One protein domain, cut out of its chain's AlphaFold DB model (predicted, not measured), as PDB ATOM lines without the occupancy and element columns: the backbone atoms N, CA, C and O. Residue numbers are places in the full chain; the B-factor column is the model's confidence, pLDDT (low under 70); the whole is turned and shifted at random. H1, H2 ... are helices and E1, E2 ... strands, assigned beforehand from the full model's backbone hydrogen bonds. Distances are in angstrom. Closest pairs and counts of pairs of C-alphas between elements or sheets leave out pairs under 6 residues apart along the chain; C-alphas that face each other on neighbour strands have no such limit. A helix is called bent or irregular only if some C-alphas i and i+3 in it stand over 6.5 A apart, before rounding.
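What this domain is: This is residues 4 to 58 and 223 to 366 of the 369 residues of an uncharacterized protein of Mycolicibacter sinensis (strain JDM601) (UniProt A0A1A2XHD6). A twisted sheet of four strands has helices over both faces, H6, H8 and H10 on one and H5 and H11 on the other, while a cluster of four helices, H1 to H4, sits beyond its E4 edge, joined to the rest through H4 on H10. At the opposite end of the longest axis from H1 lies the tip of the hairpin of E2 and E3, at Gly 279 and Gly 280. The printed part has 199 residues with eleven named helices and four named strands, in the order H1 H2 H3 H4 H5 E1 H6 E2 E3 H7 H8 E4 H9 H10 H11; the class is mixed, helices and strands. The sheet's order is E1 E2 E3 E4, and it is mixed. The whole is compact, with a radius of gyration of the C-alphas of 16.4 A and spans of 52 by 43 by 29 A.

Where its parts are: In the sheet, E1 is residues 247 to 249, E2 residues 272 to 278 (19.3 A), E3 residues 281 to 292 (33.3 A) and E4 residues 321 to 326 (16.8 A). C-alpha 281, where E3 begins, is at (174.621, 178.869, 165.406), and E3 bends by 52 degrees at residue 285. The helices are H5, residues 225 to 242, 26.3 A long with a kink of 26 degrees near residue 233; H6, residues 255 to 262; H7, residues 296 to 302; H8, residues 304 to 315, 17.4 A; H9, residues 328 to 331; H10, residues 333 to 343, 13.4 A; and H11, residues 351 to 359, 15.4 A, ending at C-alpha 359 (174.959, 155.073, 156.770). Earlier stand H1, residues 4 to 14, 15.3 A, beginning at C-alpha 4 (163.181, 131.555, 174.115); H2, residues 19 to 27; H3, residues 29 to 32; and H4, residues 35 to 49, 21.5 A. H11 is irregular, with C-alphas 352 and 355 8.3 A apart; H4 and H10 are only just irregular, with 6.9 A from C-alpha 36 to 39 and 7.0 A from C-alpha 334 to 337.

How they stand to each other: E1 and E2 are antiparallel, with N 248 and O 273 2.8 A apart. E2 and E3, a hairpin, are antiparallel at 164 degrees, with N 274 and O 286 2.9 A apart. E3 and E4 are parallel at 27 degrees, with N 324 and O 289 2.9 A apart; with H7 and H8 they make a strand-helix-strand unit, two parallel neighbour strands with helices between, with a right-handed crossover. H8 is over E3 and E4 at a height over the sheet of 9.8 A, along the strands. H6 is on the same face. H5 is on the opposite face, over E2 and E3, at a height of 6.4 A. H11 touches H5 at a shallow tilt of 32 degrees, the same way, closest at the C-alphas of Leu 232 and Pro 351, 7.2 A; H5 does so with residues 232 to 239 alone. The hub is H10. It touches H4, about perpendicular at 84 degrees, the C-alphas of Ala 43 and Gly 338 being 4.3 A apart. H7 touches H9, with the C-alphas of Gly 296 and Ala 329 4.5 A apart. H1 touches H4 at a steep tilt of 41 degrees, and forms a helical hairpin with H2; H3 is close to H4 but not clearly touching, at 7.1 A between the C-alphas of Val 29 and His 38. In H1, H2, H6, H7 and H8 every O i to N i+4 pair is within hydrogen-bond range, against 9 of 11 in H4, 12 of 14 in H5, 4 of 7 in H10 and 0 of 5 in H11, where 4 of 6 O i to N i+3 pairs are; H3 and H9 are too short for such a pair.

The domain as a whole: The C-alphas of Asp 4 and Gly 280, the two farthest apart, are 52.6 A apart. Residues 59 to 222 are not printed, and C-alphas 58 and 223 are 14.9 A apart across the cut. No link that is printed whole is long. The mean pLDDT of the printed part is 93.3, and residues 228 to 229 are under 70.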
ATOM      1  N   ASP A   4     163.640 131.419 175.504       74.44
ATOM      2  CA  ASP A   4     163.181 131.555 174.115       74.44
ATOM      3  C   ASP A   4     162.922 133.016 173.704       74.44
ATOM      4  O   ASP A   4     163.107 133.381 172.546       74.44
ATOM      5  N   THR A   5     162.532 133.882 174.646       87.44
ATOM      6  CA  THR A   5     162.263 135.306 174.366       87.44
ATOM      7  C   THR A   5     163.536 136.140 174.223       87.44
ATOM      8  O   THR A   5     163.572 137.060 173.409       87.44
ATOM      9  N   VAL A   6     164.598 135.806 174.964       92.69
ATOM     10  CA  VAL A   6     165.914 136.452 174.832       92.69
ATOM     11  C   VAL A   6     166.535 136.094 173.485       92.69
ATOM     12  O   VAL A   6     166.945 136.990 172.747       92.69
ATOM     13  N   ALA A   7     166.540 134.803 173.133       94.56
ATOM     14  CA  ALA A   7     167.070 134.325 171.857       94.56
ATOM     15  C   ALA A   7     166.344 134.963 170.660       94.56
ATOM     16  O   ALA A   7     166.999 135.513 169.777       94.56
ATOM     17  N   ALA A   8     165.006 134.998 170.685       96.00
ATOM     18  CA  ALA A   8     164.210 135.627 169.631       96.00
ATOM     19  C   ALA A   8     164.520 137.126 169.461       96.00
ATOM     20  O   ALA A   8     164.612 137.613 168.336       96.00
ATOM     21  N   THR A   9     164.722 137.871 170.554       97.44
ATOM     22  CA  THR A   9     165.105 139.292 170.473       97.44
ATOM     23  C   THR A   9     166.509 139.482 169.906       97.44
ATOM     24  O   THR A   9     166.735 140.414 169.133       97.44
ATOM     25  N   VAL A  10     167.461 138.613 170.256       98.00
ATOM     26  CA  VAL A  10     168.810 138.648 169.672       98.00
ATOM     27  C   VAL A  10     168.745 138.367 168.171       98.00
ATOM     28  O   VAL A  10     169.323 139.129 167.398       98.00
ATOM     29  N   GLU A  11     168.014 137.334 167.748       97.75
ATOM     30  CA  GLU A  11     167.805 137.006 166.332       97.75
ATOM     31  C   GLU A  11     167.142 138.159 165.570       97.75
ATOM     32  O   GLU A  11     167.618 138.531 164.498       97.75
ATOM     33  N   ASP A  12     166.111 138.786 166.144       97.75
ATOM     34  CA  ASP A  12     165.453 139.961 165.567       97.75
ATOM     35  C   ASP A  12     166.440 141.126 165.383       97.75
ATOM     36  O   ASP A  12     166.507 141.719 164.310       97.75
ATOM     37  N   ILE A  13     167.271 141.444 166.381       98.25
ATOM     38  CA  ILE A  13     168.282 142.509 166.255       98.25
ATOM     39  C   ILE A  13     169.329 142.162 165.184       98.25
ATOM     40  O   ILE A  13     169.702 143.025 164.386       98.25
ATOM     41  N   VAL A  14     169.803 140.914 165.154       97.81
ATOM     42  CA  VAL A  14     170.824 140.437 164.206       97.81
ATOM     43  C   VAL A  14     170.303 140.450 162.770       97.81
ATOM     44  O   VAL A  14     171.029 140.850 161.863       97.81
ATOM     45  N   ALA A  15     169.037 140.086 162.565       97.69
ATOM     46  CA  ALA A  15     168.384 140.060 161.260       97.69
ATOM     47  C   ALA A  15     167.977 141.452 160.737       97.69
ATOM     48  O   ALA A  15     167.315 141.551 159.701       97.69
ATOM     49  N   ALA A  16     168.319 142.538 161.439       97.62
ATOM     50  CA  ALA A  16     168.014 143.888 160.984       97.62
ATOM     51  C   ALA A  16     168.712 144.192 159.641       97.62
ATOM     52  O   ALA A  16     169.941 144.139 159.572       97.62
ATOM     53  N   PRO A  17     167.958 144.557 158.582       95.12
ATOM     54  CA  PRO A  17     168.512 144.753 157.242       95.12
ATOM     55  C   PRO A  17     169.316 146.052 157.102       95.12
ATOM     56  O   PRO A  17     170.070 146.208 156.147       95.12
ATOM     57  N   THR A  18     169.141 147.001 158.026       95.94
ATOM     58  CA  THR A  18     169.837 148.292 158.029       95.94
ATOM     59  C   THR A  18     170.288 148.661 159.437       95.94
ATOM     60  O   THR A  18     169.735 148.186 160.435       95.94
ATOM     61  N   TRP A  19     171.270 149.559 159.527       95.62
ATOM     62  CA  TRP A  19     171.738 150.105 160.799       95.62
ATOM     63  C   TRP A  19     170.638 150.830 161.579       95.62
ATOM     64  O   TRP A  19     170.507 150.611 162.779       95.62
ATOM     65  N   GLU A  20     169.807 151.630 160.911       95.06
ATOM     66  CA  GLU A  20     168.679 152.313 161.559       95.06
ATOM     67  C   GLU A  20     167.680 151.338 162.168       95.06
ATOM     68  O   GLU A  20     167.212 151.518 163.293       95.06
ATOM     69  N   GLU A  21     167.376 150.266 161.442       97.31
ATOM     70  CA  GLU A  21     166.463 149.254 161.937       97.31
ATOM     71  C   GLU A  21     167.069 148.484 163.117       97.31
ATOM     72  O   GLU A  21     166.387 148.249 164.115       97.31
ATOM     73  N   ARG A  22     168.373 148.190 163.069       98.00
ATOM     74  CA  ARG A  22     169.110 147.583 164.185       98.00
ATOM     75  C   ARG A  22     169.062 148.464 165.430       98.00
ATOM     76  O   ARG A  22     168.687 147.989 166.498       98.00
ATOM     77  N   VAL A  23     169.390 149.746 165.287       97.38
ATOM     78  CA  VAL A  23     169.321 150.751 166.360       97.38
ATOM     79  C   VAL A  23     167.918 150.792 166.963       97.38
ATOM     80  O   VAL A  23     167.761 150.769 168.186       97.38
ATOM     81  N   ARG A  24     166.879 150.825 166.118       97.12
ATOM     82  CA  ARG A  24     165.482 150.839 166.563       97.12
ATOM     83  C   ARG A  24     165.155 149.599 167.395       97.12
ATOM     84  O   ARG A  24     164.577 149.737 168.470       97.12
ATOM     85  N   ARG A  25     165.557 148.407 166.944       98.00
ATOM     86  CA  ARG A  25     165.339 147.140 167.666       98.00
ATOM     87  C   ARG A  25     166.103 147.097 168.991       98.00
ATOM     88  O   ARG A  25     165.520 146.729 170.008       98.00
ATOM     89  N   ILE A  26     167.353 147.566 169.020       97.75
ATOM     90  CA  ILE A  26     168.168 147.675 170.243       97.75
ATOM     91  C   ILE A  26     167.507 148.601 171.278       97.75
ATOM     92  O   ILE A  26     167.456 148.265 172.464       97.75
ATOM     93  N   ARG A  27     166.932 149.731 170.845       96.44
ATOM     94  CA  ARG A  27     166.199 150.669 171.720       96.44
ATOM     95  C   ARG A  27     164.944 150.073 172.357       96.44
ATOM     96  O   ARG A  27     164.508 150.566 173.394       96.44
ATOM     97  N   LEU A  28     164.362 149.030 171.764       96.81
ATOM     98  CA  LEU A  28     163.179 148.356 172.305       96.81
ATOM     99  C   LEU A  28     163.517 147.337 173.402       96.81
ATOM    100  O   LEU A  28     162.606 146.908 174.107       96.81
ATOM    101  N   VAL A  29     164.789 146.968 173.592       97.00
ATOM    102  CA  VAL A  29     165.193 145.973 174.604       97.00
ATOM    103  C   VAL A  29     164.695 146.340 176.012       97.00
ATOM    104  O   VAL A  29     164.038 145.495 176.619       97.00
ATOM    105  N   PRO A  30     164.861 147.581 176.522       94.69
ATOM    106  CA  PRO A  30     164.353 147.946 177.848       94.69
ATOM    107  C   PRO A  30     162.826 147.915 177.981       94.69
ATOM    108  O   PRO A  30     162.322 147.835 179.095       94.69
ATOM    109  N   GLN A  31     162.095 147.993 176.865       93.50
ATOM    110  CA  GLN A  31     160.629 147.946 176.846       93.50
ATOM    111  C   GLN A  31     160.107 146.506 176.771       93.50
ATOM    112  O   GLN A  31     159.042 146.210 177.305       93.50
ATOM    113  N   LYS A  32     160.848 145.616 176.096       93.75
ATOM    114  CA  LYS A  32     160.475 144.210 175.882       93.75
ATOM    115  C   LYS A  32     160.959 143.273 176.994       93.75
ATOM    116  O   LYS A  32     160.381 142.205 177.160       93.75
ATOM    117  N   HIS A  33     161.999 143.657 177.738       94.94
ATOM    118  CA  HIS A  33     162.716 142.768 178.657       94.94
ATOM    119  C   HIS A  33     162.962 143.377 180.032       94.94
ATOM    120  O   HIS A  33     163.178 144.584 180.176       94.94
ATOM    121  N   GLY A  34     163.008 142.512 181.048       92.56
ATOM    122  CA  GLY A  34     163.393 142.905 182.402       92.56
ATOM    123  C   GLY A  34     164.890 143.214 182.503       92.56
ATOM    124  O   GLY A  34     165.697 142.662 181.760       92.56
ATOM    125  N   ILE A  35     165.284 144.053 183.469       91.81
ATOM    126  CA  ILE A  35     166.688 144.484 183.667       91.81
ATOM    127  C   ILE A  35     167.658 143.294 183.775       91.81
ATOM    128  O   ILE A  35     168.781 143.368 183.281       91.81
ATOM    129  N   ALA A  36     167.224 142.186 184.385       91.62
ATOM    130  CA  ALA A  36     168.037 140.979 184.543       91.62
ATOM    131  C   ALA A  36     168.448 140.328 183.205       91.62
ATOM    132  O   ALA A  36     169.480 139.669 183.146       91.62
ATOM    133  N   GLU A  37     167.675 140.538 182.135       94.75
ATOM    134  CA  GLU A  37     167.891 139.937 180.810       94.75
ATOM    135  C   GLU A  37     168.755 140.833 179.902       94.75
ATOM    136  O   GLU A  37     169.339 140.370 178.923       94.75
ATOM    137  N   HIS A  38     168.875 142.129 180.221       95.25
ATOM    138  CA  HIS A  38     169.547 143.116 179.363       95.25
ATOM    139  C   HIS A  38     171.005 142.751 179.095       95.25
ATOM    140  O   HIS A  38     171.454 142.812 177.952       95.25
ATOM    141  N   THR A  39     171.742 142.355 180.136       95.50
ATOM    142  CA  THR A  39     173.159 141.993 180.007       95.50
ATOM    143  C   THR A  39     173.353 140.854 179.011       95.50
ATOM    144  O   THR A  39     174.241 140.938 178.166       95.50
ATOM    145  N   GLU A  40     172.513 139.819 179.068       96.81
ATOM    146  CA  GLU A  40     172.596 138.668 178.167       96.81
ATOM    147  C   GLU A  40     172.280 139.053 176.717       96.81
ATOM    148  O   GLU A  40     173.024 138.678 175.807       96.81
ATOM    149  N   ILE A  41     171.238 139.863 176.501       98.00
ATOM    150  CA  ILE A  41     170.851 140.341 175.167       98.00
ATOM    151  C   ILE A  41     171.981 141.165 174.549       98.00
ATOM    152  O   ILE A  41     172.459 140.841 173.462       98.00
ATOM    153  N   TYR A  42     172.456 142.206 175.242       98.44
ATOM    154  CA  TYR A  42     173.493 143.085 174.699       98.44
ATOM    155  C   TYR A  42     174.823 142.359 174.501       98.44
ATOM    156  O   TYR A  42     175.512 142.616 173.515       98.44
ATOM    157  N   ALA A  43     175.178 141.424 175.386       97.94
ATOM    158  CA  ALA A  43     176.374 140.607 175.223       97.94
ATOM    159  C   ALA A  43     176.280 139.666 174.010       97.94
ATOM    160  O   ALA A  43     177.260 139.498 173.279       97.94
ATOM    161  N   SER A  44     175.110 139.074 173.773       98.19
ATOM    162  CA  SER A  44     174.872 138.177 172.638       98.19
ATOM    163  C   SER A  44     174.885 138.936 171.315       98.19
ATOM    164  O   SER A  44     175.613 138.556 170.397       98.19
ATOM    165  N   VAL A  45     174.185 140.073 171.250       98.31
ATOM    166  CA  VAL A  45     174.249 141.004 170.111       98.31
ATOM    167  C   VAL A  45     175.694 141.435 169.867       98.31
ATOM    168  O   VAL A  45     176.164 141.401 168.729       98.31
ATOM    169  N   ALA A  46     176.435 141.762 170.932       98.12
ATOM    170  CA  ALA A  46     177.824 142.172 170.818       98.12
ATOM    171  C   ALA A  46     178.730 141.114 170.196       98.12
ATOM    172  O   ALA A  46     179.524 141.410 169.301       98.12
ATOM    173  N   ARG A  47     178.570 139.874 170.654       98.06
ATOM    174  CA  ARG A  47     179.330 138.723 170.177       98.06
ATOM    175  C   ARG A  47     179.083 138.439 168.700       98.06
ATOM    176  O   ARG A  47     180.022 138.079 168.005       98.06
ATOM    177  N   ILE A  48     177.840 138.577 168.248       97.94
ATOM    178  CA  ILE A  48     177.450 138.221 166.881       97.94
ATOM    179  C   ILE A  48     177.798 139.343 165.897       97.94
ATOM    180  O   ILE A  48     178.334 139.064 164.831       97.94
ATOM    181  N   LEU A  49     177.512 140.604 166.243       97.19
ATOM    182  CA  LEU A  49     177.564 141.711 165.281       97.19
ATOM    183  C   LEU A  49     178.846 142.543 165.329       97.19
ATOM    184  O   LEU A  49     179.252 143.070 164.298       97.19
ATOM    185  N   TYR A  50     179.479 142.699 166.495       96.88
ATOM    186  CA  TYR A  50     180.592 143.652 166.646       96.88
ATOM    187  C   TYR A  50     181.939 142.964 166.858       96.88
ATOM    188  O   TYR A  50     182.932 143.416 166.297       96.88
ATOM    189  N   VAL A  51     181.991 141.847 167.592       96.31
ATOM    190  CA  VAL A  51     183.242 141.091 167.795       96.31
ATOM    191  C   VAL A  51     183.935 140.682 166.486       96.31
ATOM    192  O   VAL A  51     185.153 140.833 166.432       96.31
ATOM    193  N   PRO A  52     183.233 140.234 165.423       95.50
ATOM    194  CA  PRO A  52     183.887 139.882 164.158       95.50
ATOM    195  C   PRO A  52     184.625 141.040 163.469       95.50
ATOM    196  O   PRO A  52     185.484 140.788 162.631       95.50
ATOM    197  N   ASN A  53     184.302 142.287 163.823       93.50
ATOM    198  CA  ASN A  53     184.930 143.490 163.274       93.50
ATOM    199  C   ASN A  53     186.156 143.945 164.095       93.50
ATOM    200  O   ASN A  53     186.912 144.821 163.685       93.50
ATOM    201  N   LEU A  54     186.402 143.350 165.267       91.81
ATOM    202  CA  LEU A  54     187.570 143.691 166.075       91.81
ATOM    203  C   LEU A  54     188.833 143.058 165.484       91.81
ATOM    204  O   LEU A  54     188.924 141.841 165.319       91.81
ATOM    205  N   ALA A  55     189.834 143.891 165.211       82.00
ATOM    206  CA  ALA A  55     191.123 143.439 164.710       82.00
ATOM    207  C   ALA A  55     192.111 143.139 165.857       82.00
ATOM    208  O   ALA A  55     192.137 143.870 166.856       82.00
ATOM    209  N   PRO A  56     192.983 142.123 165.699       80.00
ATOM    210  CA  PRO A  56     194.107 141.876 166.595       80.00
ATOM    211  C   PRO A  56     195.223 142.898 166.339       80.00
ATOM    212  O   PRO A  56     196.280 142.576 165.800       80.00
ATOM    213  N   ASP A  57     194.998 144.149 166.731       76.44
ATOM    214  CA  ASP A  57     195.983 145.238 166.632       76.44
ATOM    215  C   ASP A  57     197.284 144.941 167.405       76.44
ATOM    216  O   ASP A  57     198.328 145.496 167.080       76.44
ATOM    217  N   PHE A  58     197.261 144.003 168.364       77.12
ATOM    218  CA  PHE A  58     198.452 143.477 169.037       77.12
ATOM    219  C   PHE A  58     199.480 142.845 168.083       77.12
ATOM    220  O   PHE A  58     200.625 142.633 168.482       77.12
ATOM    221  N   ALA A 223     206.092 153.588 174.851       83.75
ATOM    222  CA  ALA A 223     206.458 154.884 174.268       83.75
ATOM    223  C   ALA A 223     205.519 155.379 173.152       83.75
ATOM    224  O   ALA A 223     205.447 156.582 172.903       83.75
ATOM    225  N   ARG A 224     204.809 154.472 172.470       81.00
ATOM    226  CA  ARG A 224     203.881 154.766 171.359       81.00
ATOM    227  C   ARG A 224     202.408 154.597 171.738       81.00
ATOM    228  O   ARG A 224     201.543 154.575 170.864       81.00
ATOM    229  N   SER A 225     202.109 154.491 173.031       72.50
ATOM    230  CA  SER A 225     200.745 154.292 173.531       72.50
ATOM    231  C   SER A 225     199.771 155.394 173.087       72.50
ATOM    232  O   SER A 225     198.647 155.067 172.707       72.50
ATOM    233  N   THR A 226     200.208 156.659 173.048       71.12
ATOM    234  CA  THR A 226     199.414 157.786 172.520       71.12
ATOM    235  C   THR A 226     199.157 157.651 171.020       71.12
ATOM    236  O   THR A 226     198.007 157.704 170.604       71.12
ATOM    237  N   SER A 227     200.189 157.346 170.222       72.69
ATOM    238  CA  SER A 227     200.066 157.191 168.762       72.69
ATOM    239  C   SER A 227     199.065 156.102 168.355       72.69
ATOM    240  O   SER A 227     198.384 156.228 167.339       72.69
ATOM    241  N   ARG A 228     198.922 155.051 169.175       67.50
ATOM    242  CA  ARG A 228     197.914 154.002 168.962       67.50
ATOM    243  C   ARG A 228     196.480 154.497 169.196       67.50
ATOM    244  O   ARG A 228     195.559 154.009 168.546       67.50
ATOM    245  N   GLY A 229     196.284 155.422 170.137       64.75
ATOM    246  CA  GLY A 229     195.009 156.124 170.316       64.75
ATOM    247  C   GLY A 229     194.739 157.072 169.149       64.75
ATOM    248  O   GLY A 229     193.684 156.983 168.524       64.75
ATOM    249  N   ASP A 230     195.750 157.869 168.790       74.56
ATOM    250  CA  ASP A 230     195.666 158.847 167.705       74.56
ATOM    251  C   ASP A 230     195.316 158.194 166.370       74.56
ATOM    252  O   ASP A 230     194.488 158.730 165.658       74.56
ATOM    253  N   THR A 231     195.838 157.004 166.061       81.81
ATOM    254  CA  THR A 231     195.547 156.316 164.786       81.81
ATOM    255  C   THR A 231     194.051 156.056 164.580       81.81
ATOM    256  O   THR A 231     193.554 156.138 163.457       81.81
ATOM    257  N   LEU A 232     193.316 155.740 165.653       89.12
ATOM    258  CA  LEU A 232     191.878 155.489 165.563       89.12
ATOM    259  C   LEU A 232     191.100 156.790 165.352       89.12
ATOM    260  O   LEU A 232     190.211 156.859 164.507       89.12
ATOM    261  N   GLU A 233     191.465 157.827 166.098       93.31
ATOM    262  CA  GLU A 233     190.887 159.162 165.959       93.31
ATOM    263  C   GLU A 233     191.249 159.808 164.609       93.31
ATOM    264  O   GLU A 233     190.411 160.457 163.992       93.31
ATOM    265  N   ASP A 234     192.462 159.595 164.104       92.88
ATOM    266  CA  ASP A 234     192.929 160.057 162.798       92.88
ATOM    267  C   ASP A 234     192.087 159.437 161.682       92.88
ATOM    268  O   ASP A 234     191.663 160.151 160.774       92.88
ATOM    269  N   ALA A 235     191.770 158.140 161.777       92.81
ATOM    270  CA  ALA A 235     190.888 157.474 160.824       92.81
ATOM    271  C   ALA A 235     189.471 158.080 160.832       92.81
ATOM    272  O   ALA A 235     188.898 158.329 159.771       92.81
ATOM    273  N   VAL A 236     188.921 158.386 162.014       96.81
ATOM    274  CA  VAL A 236     187.615 159.062 162.150       96.81
ATOM    275  C   VAL A 236     187.661 160.478 161.574       96.81
ATOM    276  O   VAL A 236     186.786 160.863 160.798       96.81
ATOM    277  N   ALA A 237     188.696 161.252 161.907       96.69
ATOM    278  CA  ALA A 237     188.880 162.605 161.396       96.69
ATOM    279  C   ALA A 237     189.032 162.606 159.869       96.69
ATOM    280  O   ALA A 237     188.421 163.428 159.190       96.69
ATOM    281  N   GLN A 238     189.796 161.661 159.316       95.88
ATOM    282  CA  GLN A 238     189.955 161.497 157.875       95.88
ATOM    283  C   GLN A 238     188.628 161.141 157.202       95.88
ATOM    284  O   GLN A 238     188.313 161.730 156.164       95.88
ATOM    285  N   LEU A 239     187.835 160.233 157.785       96.75
ATOM    286  CA  LEU A 239     186.502 159.904 157.284       96.75
ATOM    287  C   LEU A 239     185.621 161.158 157.219       96.75
ATOM    288  O   LEU A 239     185.017 161.435 156.183       96.75
ATOM    289  N   PHE A 240     185.576 161.944 158.295       97.50
ATOM    290  CA  PHE A 240     184.768 163.161 158.345       97.50
ATOM    291  C   PHE A 240     185.243 164.228 157.363       97.50
ATOM    292  O   PHE A 240     184.426 164.756 156.607       97.50
ATOM    293  N   CYS A 241     186.550 164.500 157.307       96.25
ATOM    294  CA  CYS A 241     187.138 165.437 156.350       96.25
ATOM    295  C   CYS A 241     186.821 165.042 154.903       96.25
ATOM    296  O   CYS A 241     186.411 165.888 154.112       96.25
ATOM    297  N   SER A 242     186.959 163.756 154.567       95.06
ATOM    298  CA  SER A 242     186.726 163.250 153.207       95.06
ATOM    299  C   SER A 242     185.260 163.350 152.771       95.06
ATOM    300  O   SER A 242     184.985 163.323 151.578       95.06
ATOM    301  N   ASN A 243     184.331 163.492 153.721       96.19
ATOM    302  CA  ASN A 243     182.888 163.569 153.477       96.19
ATOM    303  C   ASN A 243     182.284 164.946 153.820       96.19
ATOM    304  O   ASN A 243     181.061 165.103 153.853       96.19
ATOM    305  N   GLY A 244     183.125 165.950 154.102       95.50
ATOM    306  CA  GLY A 244     182.681 167.312 154.412       95.50
ATOM    307  C   GLY A 244     181.872 167.438 155.708       95.50
ATOM    308  O   GLY A 244     181.103 168.384 155.861       95.50
ATOM    309  N   ILE A 245     182.011 166.492 156.640       97.19
ATOM    310  CA  ILE A 245     181.284 166.509 157.914       97.19
ATOM    311  C   ILE A 245     181.941 167.530 158.850       97.19
ATOM    312  O   ILE A 245     183.156 167.522 159.032       97.19
ATOM    313  N   GLN A 246     181.140 168.403 159.466       96.75
ATOM    314  CA  GLN A 246     181.619 169.384 160.444       96.75
ATOM    315  C   GLN A 246     181.809 168.730 161.819       96.75
ATOM    316  O   GLN A 246     180.872 168.173 162.395       96.75
ATOM    317  N   PHE A 247     183.024 168.814 162.361       97.06
ATOM    318  CA  PHE A 247     183.360 168.252 163.667       97.06
ATOM    319  C   PHE A 247     184.425 169.073 164.399       97.06
ATOM    320  O   PHE A 247     185.193 169.816 163.791       97.06
ATOM    321  N   VAL A 248     184.479 168.908 165.720       96.31
ATOM    322  CA  VAL A 248     185.624 169.274 166.557       96.31
ATOM    323  C   VAL A 248     186.226 167.988 167.108       96.31
ATOM    324  O   VAL A 248     185.509 167.185 167.706       96.31
ATOM    325  N   ARG A 249     187.535 167.793 166.904       95.38
ATOM    326  CA  ARG A 249     188.317 166.778 167.621       95.38
ATOM    327  C   ARG A 249     188.791 167.370 168.943       95.38
ATOM    328  O   ARG A 249     189.391 168.449 168.970       95.38
ATOM    329  N   THR A 250     188.518 166.670 170.030       91.44
ATOM    330  CA  THR A 250     188.859 167.115 171.378       91.44
ATOM    331  C   THR A 250     190.326 166.840 171.671       91.44
ATOM    332  O   THR A 250     190.832 165.746 171.449       91.44
ATOM    333  N   GLY A 251     191.017 167.842 172.200       86.19
ATOM    334  CA  GLY A 251     192.386 167.757 172.689       86.19
ATOM    335  C   GLY A 251     192.508 168.376 174.081       86.19
ATOM    336  O   GLY A 251     191.554 168.903 174.649       86.19
ATOM    337  N   SER A 252     193.705 168.346 174.659       78.88
ATOM    338  CA  SER A 252     193.951 168.893 176.004       78.88
ATOM    339  C   SER A 252     193.760 170.413 176.110       78.88
ATOM    340  O   SER A 252     193.553 170.916 177.209       78.88
ATOM    341  N   VAL A 253     193.811 171.140 174.990       84.44
ATOM    342  CA  VAL A 253     193.806 172.614 174.956       84.44
ATOM    343  C   VAL A 253     192.454 173.243 174.608       84.44
ATOM    344  O   VAL A 253     192.290 174.437 174.824       84.44
ATOM    345  N   ASN A 254     191.486 172.473 174.094       87.69
ATOM    346  CA  ASN A 254     190.201 172.999 173.606       87.69
ATOM    347  C   ASN A 254     188.977 172.491 174.392       87.69
ATOM    348  O   ASN A 254     187.847 172.747 173.990       87.69
ATOM    349  N   GLN A 255     189.164 171.808 175.530       87.94
ATOM    350  CA  GLN A 255     188.036 171.274 176.312       87.94
ATOM    351  C   GLN A 255     187.110 172.368 176.857       87.94
ATOM    352  O   GLN A 255     185.897 172.193 176.839       87.94
ATOM    353  N   ALA A 256     187.673 173.489 177.323       86.94
ATOM    354  CA  ALA A 256     186.882 174.618 177.815       86.94
ATOM    355  C   ALA A 256     186.062 175.258 176.684       86.94
ATOM    356  O   ALA A 256     184.876 175.497 176.852       86.94
ATOM    357  N   GLU A 257     186.666 175.428 175.503       89.12
ATOM    358  CA  GLU A 257     185.958 175.920 174.317       89.12
ATOM    359  C   GLU A 257     184.814 174.982 173.919       89.12
ATOM    360  O   GLU A 257     183.721 175.446 173.624       89.12
ATOM    361  N   ILE A 258     185.035 173.663 173.937       89.81
ATOM    362  CA  ILE A 258     184.000 172.666 173.628       89.81
ATOM    363  C   ILE A 258     182.848 172.740 174.633       89.81
ATOM    364  O   ILE A 258     181.685 172.692 174.230       89.81
ATOM    365  N   ALA A 259     183.166 172.861 175.923       89.38
ATOM    366  CA  ALA A 259     182.168 173.006 176.972       89.38
ATOM    367  C   ALA A 259     181.332 174.277 176.771       89.38
ATOM    368  O   ALA A 259     180.108 174.196 176.794       89.38
ATOM    369  N   ASP A 260     181.971 175.415 176.489       89.62
ATOM    370  CA  ASP A 260     181.291 176.698 176.297       89.62
ATOM    371  C   ASP A 260     180.488 176.749 174.984       89.62
ATOM    372  O   ASP A 260     179.363 177.242 174.954       89.62
ATOM    373  N   ARG A 261     181.050 176.229 173.886       92.31
ATOM    374  CA  ARG A 261     180.463 176.295 172.536       92.31
ATOM    375  C   ARG A 261     179.280 175.352 172.349       92.31
ATOM    376  O   ARG A 261     178.352 175.683 171.618       92.31
ATOM    377  N   PHE A 262     179.340 174.167 172.951       93.88
ATOM    378  CA  PHE A 262     178.355 173.100 172.746       93.88
ATOM    379  C   PHE A 262     177.565 172.757 174.013       93.88
ATOM    380  O   PHE A 262     176.787 171.803 174.001       93.88
ATOM    381  N   GLU A 263     177.784 173.509 175.096       91.75
ATOM    382  CA  GLU A 263     177.203 173.281 176.422       91.75
ATOM    383  C   GLU A 263     177.471 171.864 176.948       91.75
ATOM    384  O   GLU A 263     176.607 171.263 177.577       91.75
ATOM    385  N   ILE A 264     178.644 171.287 176.663       92.31
ATOM    386  CA  ILE A 264     178.995 169.917 177.067       92.31
ATOM    387  C   ILE A 264     179.615 169.932 178.468       92.31
ATOM    388  O   ILE A 264     180.664 170.528 178.691       92.31
ATOM    389  N   HIS A 265     178.994 169.232 179.417       90.75
ATOM    390  CA  HIS A 265     179.374 169.236 180.834       90.75
ATOM    391  C   HIS A 265     180.162 167.996 181.272       90.75
ATOM    392  O   HIS A 265     180.751 167.975 182.356       90.75
ATOM    393  N   VAL A 266     180.169 166.936 180.460       88.69
ATOM    394  CA  VAL A 266     180.939 165.727 180.765       88.69
ATOM    395  C   VAL A 266     182.437 166.009 180.644       88.69
ATOM    396  O   VAL A 266     182.909 166.512 179.627       88.69
ATOM    397  N   THR A 267     183.197 165.676 181.691       86.38
ATOM    398  CA  THR A 267     184.650 165.882 181.737       86.38
ATOM    399  C   THR A 267     185.400 164.550 181.906       86.38
ATOM    400  O   THR A 267     185.044 163.743 182.769       86.38
ATOM    401  N   PRO A 268     186.444 164.283 181.096       86.19
ATOM    402  CA  PRO A 268     186.815 165.036 179.893       86.19
ATOM    403  C   PRO A 268     185.744 164.907 178.796       86.19
ATOM    404  O   PRO A 268     185.029 163.896 178.759       86.19
ATOM    405  N   ALA A 269     185.672 165.914 177.919       91.69
ATOM    406  CA  ALA A 269     184.787 165.955 176.749       91.69
ATOM    407  C   ALA A 269     184.949 164.699 175.852       91.69
ATOM    408  O   ALA A 269     185.976 164.018 175.958       91.69
ATOM    409  N   PRO A 270     183.943 164.336 175.026       95.44
ATOM    410  CA  PRO A 270     184.054 163.210 174.090       95.44
ATOM    411  C   PRO A 270     185.168 163.449 173.069       95.44
ATOM    412  O   PRO A 270     185.463 164.601 172.766       95.44
ATOM    413  N   ASP A 271     185.749 162.395 172.498       96.06
ATOM    414  CA  ASP A 271     186.860 162.523 171.538       96.06
ATOM    415  C   ASP A 271     186.464 163.333 170.279       96.06
ATOM    416  O   ASP A 271     187.275 164.097 169.750       96.06
ATOM    417  N   PHE A 272     185.198 163.245 169.846       97.69
ATOM    418  CA  PHE A 272     184.640 164.085 168.778       97.69
ATOM    419  C   PHE A 272     183.261 164.647 169.119       97.69
ATOM    420  O   PHE A 272     182.384 163.942 169.628       97.69
ATOM    421  N   VAL A 273     183.039 165.898 168.710       97.88
ATOM    422  CA  VAL A 273     181.721 166.542 168.662       97.88
ATOM    423  C   VAL A 273     181.393 166.853 167.208       97.88
ATOM    424  O   VAL A 273     182.066 167.666 166.578       97.88
ATOM    425  N   VAL A 274     180.362 166.210 166.668       98.00
ATOM    426  CA  VAL A 274     179.855 166.468 165.314       98.00
ATOM    427  C   VAL A 274     178.724 167.475 165.419       98.00
ATOM    428  O   VAL A 274     177.812 167.303 166.230       98.00
ATOM    429  N   PHE A 275     178.756 168.516 164.597       96.62
ATOM    430  CA  PHE A 275     177.788 169.607 164.650       96.62
ATOM    431  C   PHE A 275     177.363 170.039 163.246       96.62
ATOM    432  O   PHE A 275     177.872 169.550 162.242       96.62
ATOM    433  N   LYS A 276     176.374 170.927 163.174       94.44
ATOM    434  CA  LYS A 276     175.990 171.613 161.942       94.44
ATOM    435  C   LYS A 276     175.776 173.086 162.242       94.44
ATOM    436  O   LYS A 276     174.989 173.413 163.132       94.44
ATOM    437  N   THR A 277     176.441 173.957 161.493       92.88
ATOM    438  CA  THR A 277     176.210 175.400 161.571       92.88
ATOM    439  C   THR A 277     174.999 175.782 160.725       92.88
ATOM    440  O   THR A 277     174.959 175.528 159.518       92.88
ATOM    441  N   HIS A 278     174.012 176.433 161.332       86.81
ATOM    442  CA  HIS A 278     172.895 177.050 160.621       86.81
ATOM    443  C   HIS A 278     172.652 178.458 161.164       86.81
ATOM    444  O   HIS A 278     172.543 178.648 162.370       86.81
ATOM    445  N   GLY A 279     172.600 179.460 160.282       83.19
ATOM    446  CA  GLY A 279     172.357 180.851 160.691       83.19
ATOM    447  C   GLY A 279     173.403 181.431 161.656       83.19
ATOM    448  O   GLY A 279     173.086 182.350 162.399       83.19
ATOM    449  N   GLY A 280     174.629 180.893 161.664       86.38
ATOM    450  CA  GLY A 280     175.694 181.292 162.595       86.38
ATOM    451  C   GLY A 280     175.651 180.599 163.961       86.38
ATOM    452  O   GLY A 280     176.491 180.894 164.805       86.38
ATOM    453  N   THR A 281     174.716 179.672 164.180       87.94
ATOM    454  CA  THR A 281     174.621 178.869 165.406       87.94
ATOM    455  C   THR A 281     175.023 177.429 165.129       87.94
ATOM    456  O   THR A 281     174.528 176.807 164.185       87.94
ATOM    457  N   ASP A 282     175.898 176.885 165.968       93.62
ATOM    458  CA  ASP A 282     176.279 175.481 165.905       93.62
ATOM    459  C   ASP A 282     175.306 174.630 166.710       93.62
ATOM    460  O   ASP A 282     175.062 174.875 167.887       93.62
ATOM    461  N   THR A 283     174.745 173.606 166.072       93.38
ATOM    462  CA  THR A 283     173.895 172.618 166.741       93.38
ATOM    463  C   THR A 283     174.611 171.278 166.770       93.38
ATOM    464  O   THR A 283     174.986 170.764 165.714       93.38
ATOM    465  N   VAL A 284     174.782 170.695 167.959       96.50
ATOM    466  CA  VAL A 284     175.376 169.361 168.107       96.50
ATOM    467  C   VAL A 284     174.473 168.325 167.442       96.50
ATOM    468  O   VAL A 284     173.258 168.311 167.629       96.50
ATOM    469  N   ARG A 285     175.075 167.452 166.639       97.44
ATOM    470  CA  ARG A 285     174.385 166.393 165.900       97.44
ATOM    471  C   ARG A 285     174.746 165.007 166.409       97.44
ATOM    472  O   ARG A 285     173.880 164.142 166.364       97.44
ATOM    473  N   ALA A 286     175.972 164.792 166.880       98.00
ATOM    474  CA  ALA A 286     176.400 163.538 167.495       98.00
ATOM    475  C   ALA A 286     177.651 163.734 168.364       98.00
ATOM    476  O   ALA A 286     178.404 164.692 168.180       98.00
ATOM    477  N   MET A 287     177.892 162.783 169.263       98.19
ATOM    478  CA  MET A 287     179.162 162.622 169.979       98.19
ATOM    479  C   MET A 287     179.810 161.293 169.600       98.19
ATOM    480  O   MET A 287     179.103 160.303 169.382       98.19
ATOM    481  N   LEU A 288     181.143 161.249 169.564       98.19
ATOM    482  CA  LEU A 288     181.887 160.002 169.394       98.19
ATOM    483  C   LEU A 288     183.001 159.860 170.418       98.19
ATOM    484  O   LEU A 288     183.650 160.830 170.799       98.19
ATOM    485  N   GLU A 289     183.247 158.611 170.790       97.81
ATOM    486  CA  GLU A 289     184.332 158.217 171.673       97.81
ATOM    487  C   GLU A 289     185.117 157.057 171.043       97.81
ATOM    488  O   GLU A 289     184.546 156.036 170.646       97.81
ATOM    489  N   CYS A 290     186.434 157.221 170.961       95.62
ATOM    490  CA  CYS A 290     187.389 156.293 170.376       95.62
ATOM    491  C   CYS A 290     188.187 155.583 171.475       95.62
ATOM    492  O   CYS A 290     188.745 156.220 172.374       95.62
ATOM    493  N   LYS A 291     188.281 154.248 171.439       93.12
ATOM    494  CA  LYS A 291     189.072 153.499 172.432       93.12
ATOM    495  C   LYS A 291     189.760 152.266 171.853       93.12
ATOM    496  O   LYS A 291     189.103 151.304 171.461       93.12
ATOM    497  N   THR A 292     191.090 152.243 171.950       89.81
ATOM    498  CA  THR A 292     191.925 151.082 171.598       89.81
ATOM    499  C   THR A 292     192.442 150.371 172.850       89.81
ATOM    500  O   THR A 292     193.262 150.928 173.585       89.81
ATOM    501  N   ILE A 293     191.965 149.148 173.121       87.69
ATOM    502  CA  ILE A 293     192.260 148.416 174.363       87.69
ATOM    503  C   ILE A 293     192.505 146.922 174.095       87.69
ATOM    504  O   ILE A 293     191.679 146.237 173.500       87.69
ATOM    505  N   ASN A 294     193.625 146.398 174.609       85.81
ATOM    506  CA  ASN A 294     194.006 144.977 174.510       85.81
ATOM    507  C   ASN A 294     193.997 144.217 175.838       85.81
ATOM    508  O   ASN A 294     194.085 142.993 175.845       85.81
ATOM    509  N   ASP A 295     193.843 144.927 176.955       87.12
ATOM    510  CA  ASP A 295     193.685 144.330 178.276       87.12
ATOM    511  C   ASP A 295     192.214 144.349 178.723       87.12
ATOM    512  O   ASP A 295     191.563 145.395 178.740       87.12
ATOM    513  N   GLY A 296     191.688 143.182 179.096       85.69
ATOM    514  CA  GLY A 296     190.283 143.018 179.470       85.69
ATOM    515  C   GLY A 296     189.888 143.760 180.750       85.69
ATOM    516  O   GLY A 296     188.745 144.205 180.854       85.69
ATOM    517  N   GLY A 297     190.807 143.907 181.712       89.94
ATOM    518  CA  GLY A 297     190.568 144.700 182.924       89.94
ATOM    519  C   GLY A 297     190.409 146.180 182.589       89.94
ATOM    520  O   GLY A 297     189.415 146.803 182.941       89.94
ATOM    521  N   THR A 298     191.320 146.698 181.774       89.25
ATOM    522  CA  THR A 298     191.281 148.072 181.276       89.25
ATOM    523  C   THR A 298     190.007 148.346 180.473       89.25
ATOM    524  O   THR A 298     189.390 149.394 180.644       89.25
ATOM    525  N   ALA A 299     189.559 147.417 179.619       92.69
ATOM    526  CA  ALA A 299     188.321 147.603 178.854       92.69
ATOM    527  C   ALA A 299     187.089 147.689 179.762       92.69
ATOM    528  O   ALA A 299     186.234 148.553 179.557       92.69
ATOM    529  N   ARG A 300     187.034 146.856 180.807       94.69
ATOM    530  CA  ARG A 300     185.995 146.931 181.840       94.69
ATOM    531  C   ARG A 300     186.002 148.286 182.545       94.69
ATOM    532  O   ARG A 300     184.938 148.867 182.717       94.69
ATOM    533  N   ASP A 301     187.169 148.807 182.904       94.69
ATOM    534  CA  ASP A 301     187.278 150.090 183.609       94.69
ATOM    535  C   ASP A 301     186.899 151.286 182.721       94.69
ATOM    536  O   ASP A 301     186.468 152.329 183.217       94.69
ATOM    537  N   LYS A 302     187.044 151.157 181.396       93.69
ATOM    538  CA  LYS A 302     186.715 152.218 180.431       93.69
ATOM    539  C   LYS A 302     185.282 152.155 179.902       93.69
ATOM    540  O   LYS A 302     184.746 153.204 179.554       93.69
ATOM    541  N   ALA A 303     184.637 150.987 179.881       96.19
ATOM    542  CA  ALA A 303     183.261 150.835 179.396       96.19
ATOM    543  C   ALA A 303     182.229 151.769 180.081       96.19
ATOM    544  O   ALA A 303     181.402 152.338 179.364       96.19
ATOM    545  N   PRO A 304     182.282 152.035 181.409       95.88
ATOM    546  CA  PRO A 304     181.352 152.952 182.074       95.88
ATOM    547  C   PRO A 304     181.335 154.380 181.513       95.88
ATOM    548  O   PRO A 304     180.339 155.082 181.676       95.88
ATOM    549  N   ARG A 305     182.395 154.818 180.820       95.94
ATOM    550  CA  ARG A 305     182.444 156.150 180.202       95.94
ATOM    551  C   ARG A 305     181.321 156.365 179.185       95.94
ATOM    552  O   ARG A 305     180.775 157.462 179.124       95.94
ATOM    553  N   PHE A 306     180.920 155.323 178.457       98.00
ATOM    554  CA  PHE A 306     179.833 155.413 177.478       98.00
ATOM    555  C   PHE A 306     178.481 155.694 178.131       98.00
ATOM    556  O   PHE A 306     177.683 156.434 177.565       98.00
ATOM    557  N   LYS A 307     178.247 155.203 179.354       97.00
ATOM    558  CA  LYS A 307     177.050 155.570 180.115       97.00
ATOM    559  C   LYS A 307     177.021 157.068 180.429       97.00
ATOM    560  O   LYS A 307     175.994 157.704 180.222       97.00
ATOM    561  N   ASN A 308     178.134 157.632 180.895       96.94
ATOM    562  CA  ASN A 308     178.200 159.059 181.228       96.94
ATOM    563  C   ASN A 308     177.964 159.930 179.984       96.94
ATOM    564  O   ASN A 308     177.218 160.903 180.039       96.94
ATOM    565  N   LEU A 309     178.559 159.546 178.849       97.81
ATOM    566  CA  LEU A 309     178.344 160.221 177.568       97.81
ATOM    567  C   LEU A 309     176.899 160.078 177.073       97.81
ATOM    568  O   LEU A 309     176.344 161.026 176.527       97.81
ATOM    569  N   ARG A 310     176.261 158.923 177.287       97.56
ATOM    570  CA  ARG A 310     174.850 158.700 176.949       97.56
ATOM    571  C   ARG A 310     173.922 159.594 177.769       97.56
ATOM    572  O   ARG A 310     172.978 160.161 177.216       97.56
ATOM    573  N   ASP A 311     174.164 159.699 179.073       97.38
ATOM    574  CA  ASP A 311     173.376 160.559 179.959       97.38
ATOM    575  C   ASP A 311     173.477 162.024 179.488       97.38
ATOM    576  O   ASP A 311     172.466 162.725 179.398       97.38
ATOM    577  N   GLU A 312     174.668 162.448 179.058       97.12
ATOM    578  CA  GLU A 312     174.896 163.773 178.478       97.12
ATOM    579  C   GLU A 312     174.205 163.968 177.119       97.12
ATOM    580  O   GLU A 312     173.522 164.968 176.898       97.12
ATOM    581  N   CYS A 313     174.295 162.984 176.224       97.19
ATOM    582  CA  CYS A 313     173.574 162.995 174.951       97.19
ATOM    583  C   CYS A 313     172.055 163.105 175.152       97.19
ATOM    584  O   CYS A 313     171.366 163.791 174.398       97.19
ATOM    585  N   THR A 314     171.529 162.457 176.196       96.62
ATOM    586  CA  THR A 314     170.113 162.535 176.580       96.62
ATOM    587  C   THR A 314     169.751 163.942 177.052       96.62
ATOM    588  O   THR A 314     168.735 164.484 176.619       96.62
ATOM    589  N   ARG A 315     170.598 164.565 177.884       96.31
ATOM    590  CA  ARG A 315     170.419 165.952 178.346       96.31
ATOM    591  C   ARG A 315     170.398 166.947 177.182       96.31
ATOM    592  O   ARG A 315     169.594 167.872 177.198       96.31
ATOM    593  N   LEU A 316     171.220 166.719 176.158       94.38
ATOM    594  CA  LEU A 316     171.301 167.533 174.939       94.38
ATOM    595  C   LEU A 316     170.203 167.211 173.903       94.38
ATOM    596  O   LEU A 316     170.362 167.480 172.715       94.38
ATOM    597  N   GLY A 317     169.078 166.630 174.330       93.94
ATOM    598  CA  GLY A 317     167.929 166.367 173.457       93.94
ATOM    599  C   GLY A 317     167.957 165.012 172.747       93.94
ATOM    600  O   GLY A 317     167.241 164.821 171.766       93.94
ATOM    601  N   GLY A 318     168.752 164.057 173.236       94.31
ATOM    602  CA  GLY A 318     168.800 162.696 172.696       94.31
ATOM    603  C   GLY A 318     169.636 162.564 171.424       94.31
ATOM    604  O   GLY A 318     169.295 161.764 170.548       94.31
ATOM    605  N   ILE A 319     170.722 163.337 171.314       96.69
ATOM    606  CA  ILE A 319     171.663 163.214 170.196       96.69
ATOM    607  C   ILE A 319     172.305 161.808 170.165       96.69
ATOM    608  O   ILE A 319     172.511 161.193 171.212       96.69
ATOM    609  N   PRO A 320     172.623 161.254 168.987       97.81
ATOM    610  CA  PRO A 320     173.326 159.978 168.887       97.81
ATOM    611  C   PRO A 320     174.739 159.980 169.501       97.81
ATOM    612  O   PRO A 320     175.540 160.877 169.235       97.81
ATOM    613  N   LEU A 321     175.056 158.915 170.247       98.56
ATOM    614  CA  LEU A 321     176.405 158.579 170.710       98.56
ATOM    615  C   LEU A 321     176.960 157.413 169.890       98.56
ATOM    616  O   LEU A 321     176.289 156.387 169.760       98.56
ATOM    617  N   PHE A 322     178.187 157.545 169.397       98.69
ATOM    618  CA  PHE A 322     178.899 156.484 168.688       98.69
ATOM    619  C   PHE A 322     180.150 156.045 169.454       98.69
ATOM    620  O   PHE A 322     180.828 156.848 170.096       98.69
ATOM    621  N   ALA A 323     180.478 154.762 169.334       98.38
ATOM    622  CA  ALA A 323     181.743 154.199 169.776       98.38
ATOM    623  C   ALA A 323     182.564 153.757 168.568       98.38
ATOM    624  O   ALA A 323     182.050 153.040 167.710       98.38
ATOM    625  N   VAL A 324     183.846 154.108 168.543       97.38
ATOM    626  CA  VAL A 324     184.816 153.517 167.618       97.38
ATOM    627  C   VAL A 324     185.850 152.771 168.452       97.38
ATOM    628  O   VAL A 324     186.569 153.364 169.254       97.38
ATOM    629  N   LEU A 325     185.880 151.448 168.338       95.69
ATOM    630  CA  LEU A 325     186.626 150.573 169.233       95.69
ATOM    631  C   LEU A 325     187.688 149.773 168.477       95.69
ATOM    632  O   LEU A 325     187.422 149.172 167.437       95.69
ATOM    633  N   GLY A 326     188.892 149.741 169.040       92.00
ATOM    634  CA  GLY A 326     190.011 148.924 168.583       92.00
ATOM    635  C   GLY A 326     190.512 147.987 169.681       92.00
ATOM    636  O   GLY A 326     190.397 148.280 170.874       92.00
ATOM    637  N   GLY A 327     191.105 146.870 169.272       90.12
ATOM    638  CA  GLY A 327     191.758 145.923 170.168       90.12
ATOM    639  C   GLY A 327     190.852 144.827 170.722       90.12
ATOM    640  O   GLY A 327     189.623 144.919 170.777       90.12
ATOM    641  N   MET A 328     191.494 143.735 171.128       91.38
ATOM    642  CA  MET A 328     190.816 142.467 171.406       91.38
ATOM    643  C   MET A 328     190.198 142.384 172.800       91.38
ATOM    644  O   MET A 328     189.445 141.449 173.081       91.38
ATOM    645  N   ALA A 329     190.443 143.361 173.677       91.12
ATOM    646  CA  ALA A 329     189.826 143.373 175.003       91.12
ATOM    647  C   ALA A 329     188.295 143.466 174.935       91.12
ATOM    648  O   ALA A 329     187.603 142.911 175.789       91.12
ATOM    649  N   TRP A 330     187.768 144.105 173.887       94.50
ATOM    650  CA  TRP A 330     186.333 144.254 173.647       94.50
ATOM    651  C   TRP A 330     185.628 142.934 173.288       94.50
ATOM    652  O   TRP A 330     184.406 142.856 173.348       94.50
ATOM    653  N   THR A 331     186.362 141.848 173.008       94.38
ATOM    654  CA  THR A 331     185.763 140.503 172.843       94.38
ATOM    655  C   THR A 331     185.097 139.980 174.122       94.38
ATOM    656  O   THR A 331     184.268 139.065 174.088       94.38
ATOM    657  N   ARG A 332     185.409 140.592 175.268       94.69
ATOM    658  CA  ARG A 332     184.779 140.334 176.559       94.69
ATOM    659  C   ARG A 332     183.397 140.992 176.637       94.69
ATOM    660  O   ARG A 332     183.223 142.074 177.184       94.69
ATOM    661  N   VAL A 333     182.380 140.335 176.103       96.25
ATOM    662  CA  VAL A 333     181.078 140.981 175.866       96.25
ATOM    663  C   VAL A 333     180.243 141.310 177.113       96.25
ATOM    664  O   VAL A 333     179.553 142.323 177.103       96.25
ATOM    665  N   ASN A 334     180.302 140.520 178.189       94.75
ATOM    666  CA  ASN A 334     179.334 140.638 179.298       94.75
ATOM    667  C   ASN A 334     179.447 141.952 180.091       94.75
ATOM    668  O   ASN A 334     178.446 142.515 180.517       94.75
ATOM    669  N   ASP A 335     180.667 142.431 180.305       93.19
ATOM    670  CA  ASP A 335     180.991 143.567 181.172       93.19
ATOM    671  C   ASP A 335     181.912 144.590 180.488       93.19
ATOM    672  O   ASP A 335     182.428 145.484 181.154       93.19
ATOM    673  N   THR A 336     182.108 144.481 179.167       96.06
ATOM    674  CA  THR A 336     182.806 145.502 178.366       96.06
ATOM    675  C   THR A 336     181.956 145.943 177.168       96.06
ATOM    676  O   THR A 336     181.236 146.932 177.272       96.06
ATOM    677  N   LEU A 337     181.951 145.196 176.062       97.50
ATOM    678  CA  LEU A 337     181.316 145.601 174.807       97.50
ATOM    679  C   LEU A 337     179.784 145.606 174.862       97.50
ATOM    680  O   LEU A 337     179.174 146.501 174.295       97.50
ATOM    681  N   GLY A 338     179.147 144.673 175.576       98.06
ATOM    682  CA  GLY A 338     177.693 144.670 175.779       98.06
ATOM    683  C   GLY A 338     177.179 145.977 176.401       98.06
ATOM    684  O   GLY A 338     176.286 146.602 175.830       98.06
ATOM    685  N   PRO A 339     177.766 146.460 177.514       98.12
ATOM    686  CA  PRO A 339     177.497 147.802 178.036       98.12
ATOM    687  C   PRO A 339     177.680 148.937 177.013       98.12
ATOM    688  O   PRO A 339     176.827 149.817 176.934       98.12
ATOM    689  N   VAL A 340     178.735 148.904 176.188       98.50
ATOM    690  CA  VAL A 340     178.950 149.921 175.139       98.50
ATOM    691  C   VAL A 340     177.851 149.865 174.072       98.50
ATOM    692  O   VAL A 340     177.310 150.900 173.686       98.50
ATOM    693  N   VAL A 341     177.453 148.667 173.637       98.50
ATOM    694  CA  VAL A 341     176.328 148.460 172.709       98.50
ATOM    695  C   VAL A 341     175.033 149.009 173.300       98.50
ATOM    696  O   VAL A 341     174.313 149.736 172.623       98.50
ATOM    697  N   ARG A 342     174.751 148.731 174.577       98.19
ATOM    698  CA  ARG A 342     173.590 149.290 175.282       98.19
ATOM    699  C   ARG A 342     173.599 150.815 175.271       98.19
ATOM    700  O   ARG A 342     172.546 151.423 175.084       98.19
ATOM    701  N   ASP A 343     174.748 151.426 175.546       98.38
ATOM    702  CA  ASP A 343     174.839 152.866 175.797       98.38
ATOM    703  C   ASP A 343     174.949 153.716 174.528       98.38
ATOM    704  O   ASP A 343     174.664 154.909 174.568       98.38
ATOM    705  N   THR A 344     175.255 153.090 173.394       98.44
ATOM    706  CA  THR A 344     175.291 153.715 172.058       98.44
ATOM    707  C   THR A 344     174.081 153.355 171.183       98.44
ATOM    708  O   THR A 344     174.015 153.717 170.006       98.44
ATOM    709  N   ASP A 345     173.124 152.597 171.730       97.94
ATOM    710  CA  ASP A 345     172.071 151.894 170.983       97.94
ATOM    711  C   ASP A 345     172.623 151.057 169.806       97.94
ATOM    712  O   ASP A 345     172.001 150.941 168.750       97.94
ATOM    713  N   GLY A 346     173.815 150.486 169.977       97.62
ATOM    714  CA  GLY A 346     174.489 149.661 168.983       97.62
ATOM    715  C   GLY A 346     175.259 150.425 167.912       97.62
ATOM    716  O   GLY A 346     175.697 149.802 166.948       97.62
ATOM    717  N   ARG A 347     175.467 151.738 168.054       98.50
ATOM    718  CA  ARG A 347     176.327 152.531 167.159       98.50
ATOM    719  C   ARG A 347     177.803 152.312 167.483       98.50
ATOM    720  O   ARG A 347     178.493 153.209 167.964       98.50
ATOM    721  N   VAL A 348     178.261 151.086 167.257       98.31
ATOM    722  CA  VAL A 348     179.623 150.644 167.544       98.31
ATOM    723  C   VAL A 348     180.317 150.250 166.249       98.31
ATOM    724  O   VAL A 348     179.835 149.388 165.513       98.31
ATOM    725  N   PHE A 349     181.469 150.863 166.017       97.88
ATOM    726  CA  PHE A 349     182.309 150.686 164.845       97.88
ATOM    727  C   PHE A 349     183.732 150.341 165.267       97.88
ATOM    728  O   PHE A 349     184.112 150.438 166.433       97.88
ATOM    729  N   SER A 350     184.522 149.929 164.298       95.38
ATOM    730  CA  SER A 350     185.930 149.576 164.416       95.38
ATOM    731  C   SER A 350     186.638 150.025 163.137       95.38
ATOM    732  O   SER A 350     185.955 150.365 162.167       95.38
ATOM    733  N   PRO A 351     187.975 149.974 163.061       90.75
ATOM    734  CA  PRO A 351     188.673 150.271 161.814       90.75
ATOM    735  C   PRO A 351     188.175 149.469 160.601       90.75
ATOM    736  O   PRO A 351     188.200 149.991 159.493       90.75
ATOM    737  N   SER A 352     187.707 148.226 160.780       91.69
ATOM    738  CA  SER A 352     187.328 147.365 159.650       91.69
ATOM    739  C   SER A 352     185.982 147.712 159.017       91.69
ATOM    740  O   SER A 352     185.716 147.280 157.901       91.69
ATOM    741  N   ASN A 353     185.122 148.442 159.728       95.25
ATOM    742  CA  ASN A 353     183.776 148.796 159.278       95.25
ATOM    743  C   ASN A 353     183.453 150.278 159.515       95.25
ATOM    744  O   ASN A 353     182.286 150.659 159.583       95.25
ATOM    745  N   LEU A 354     184.486 151.113 159.661       96.44
ATOM    746  CA  LEU A 354     184.346 152.525 160.006       96.44
ATOM    747  C   LEU A 354     183.501 153.293 158.978       96.44
ATOM    748  O   LEU A 354     182.671 154.112 159.365       96.44
ATOM    749  N   ASP A 355     183.645 152.979 157.689       95.88
ATOM    750  CA  ASP A 355     182.889 153.627 156.609       95.88
ATOM    751  C   ASP A 355     181.371 153.408 156.726       95.88
ATOM    752  O   ASP A 355     180.583 154.278 156.350       95.88
ATOM    753  N   GLU A 356     180.931 152.284 157.310       96.44
ATOM    754  CA  GLU A 356     179.504 152.004 157.519       96.44
ATOM    755  C   GLU A 356     178.839 153.012 158.467       96.44
ATOM    756  O   GLU A 356     177.619 153.184 158.428       96.44
ATOM    757  N   MET A 357     179.626 153.715 159.289       96.56
ATOM    758  CA  MET A 357     179.136 154.764 160.180       96.56
ATOM    759  C   MET A 357     178.391 155.863 159.417       96.56
ATOM    760  O   MET A 357     177.404 156.395 159.924       96.56
ATOM    761  N   LEU A 358     178.794 156.151 158.175       96.69
ATOM    762  CA  LEU A 358     178.151 157.161 157.332       96.69
ATOM    763  C   LEU A 358     176.712 156.803 156.940       96.69
ATOM    764  O   LEU A 358     175.944 157.692 156.582       96.69
ATOM    765  N   ALA A 359     176.321 155.529 157.040       95.31
ATOM    766  CA  ALA A 359     174.959 155.073 156.770       95.31
ATOM    767  C   ALA A 359     174.010 155.231 157.975       95.31
ATOM    768  O   ALA A 359     172.835 154.869 157.878       95.31
ATOM    769  N   VAL A 360     174.496 155.740 159.113       96.06
ATOM    770  CA  VAL A 360     173.745 155.813 160.373       96.06
ATOM    771  C   VAL A 360     173.479 157.259 160.766       96.06
ATOM    772  O   VAL A 360     174.379 158.096 160.767       96.06
ATOM    773  N   SER A 361     172.245 157.562 161.159       94.06
ATOM    774  CA  SER A 361     171.840 158.897 161.591       94.06
ATOM    775  C   SER A 361     172.732 159.402 162.731       94.06
ATOM    776  O   SER A 361     172.927 158.684 163.721       94.06
ATOM    777  N   PRO A 362     173.235 160.644 162.629       95.75
ATOM    778  CA  PRO A 362     172.785 161.688 161.698       95.75
ATOM    779  C   PRO A 362     173.561 161.760 160.371       95.75
ATOM    780  O   PRO A 362     173.249 162.620 159.553       95.75
ATOM    781  N   PHE A 363     174.582 160.926 160.156       96.81
ATOM    782  CA  PHE A 363     175.580 161.140 159.105       96.81
ATOM    783  C   PHE A 363     175.038 161.222 157.671       96.81
ATOM    784  O   PHE A 363     175.503 162.117 156.964       96.81
ATOM    785  N   PRO A 364     174.018 160.446 157.244       95.12
ATOM    786  CA  PRO A 364     173.439 160.595 155.907       95.12
ATOM    787  C   PRO A 364     172.959 162.019 155.576       95.12
ATOM    788  O   PRO A 364     172.964 162.411 154.416       95.12
ATOM    789  N   GLU A 365     172.567 162.811 156.581       93.00
ATOM    790  CA  GLU A 365     172.106 164.203 156.419       93.00
ATOM    791  C   GLU A 365     173.232 165.250 156.541       93.00
ATOM    792  O   GLU A 365     172.997 166.458 156.383       93.00
ATOM    793  N   LEU A 366     174.431 164.807 156.927       92.88
ATOM    794  CA  LEU A 366     175.601 165.648 157.192       92.88
ATOM    795  C   LEU A 366     176.686 165.509 156.128       92.88
ATOM    796  O   LEU A 366     177.507 166.415 156.008       92.88
TER     797      LEU A 366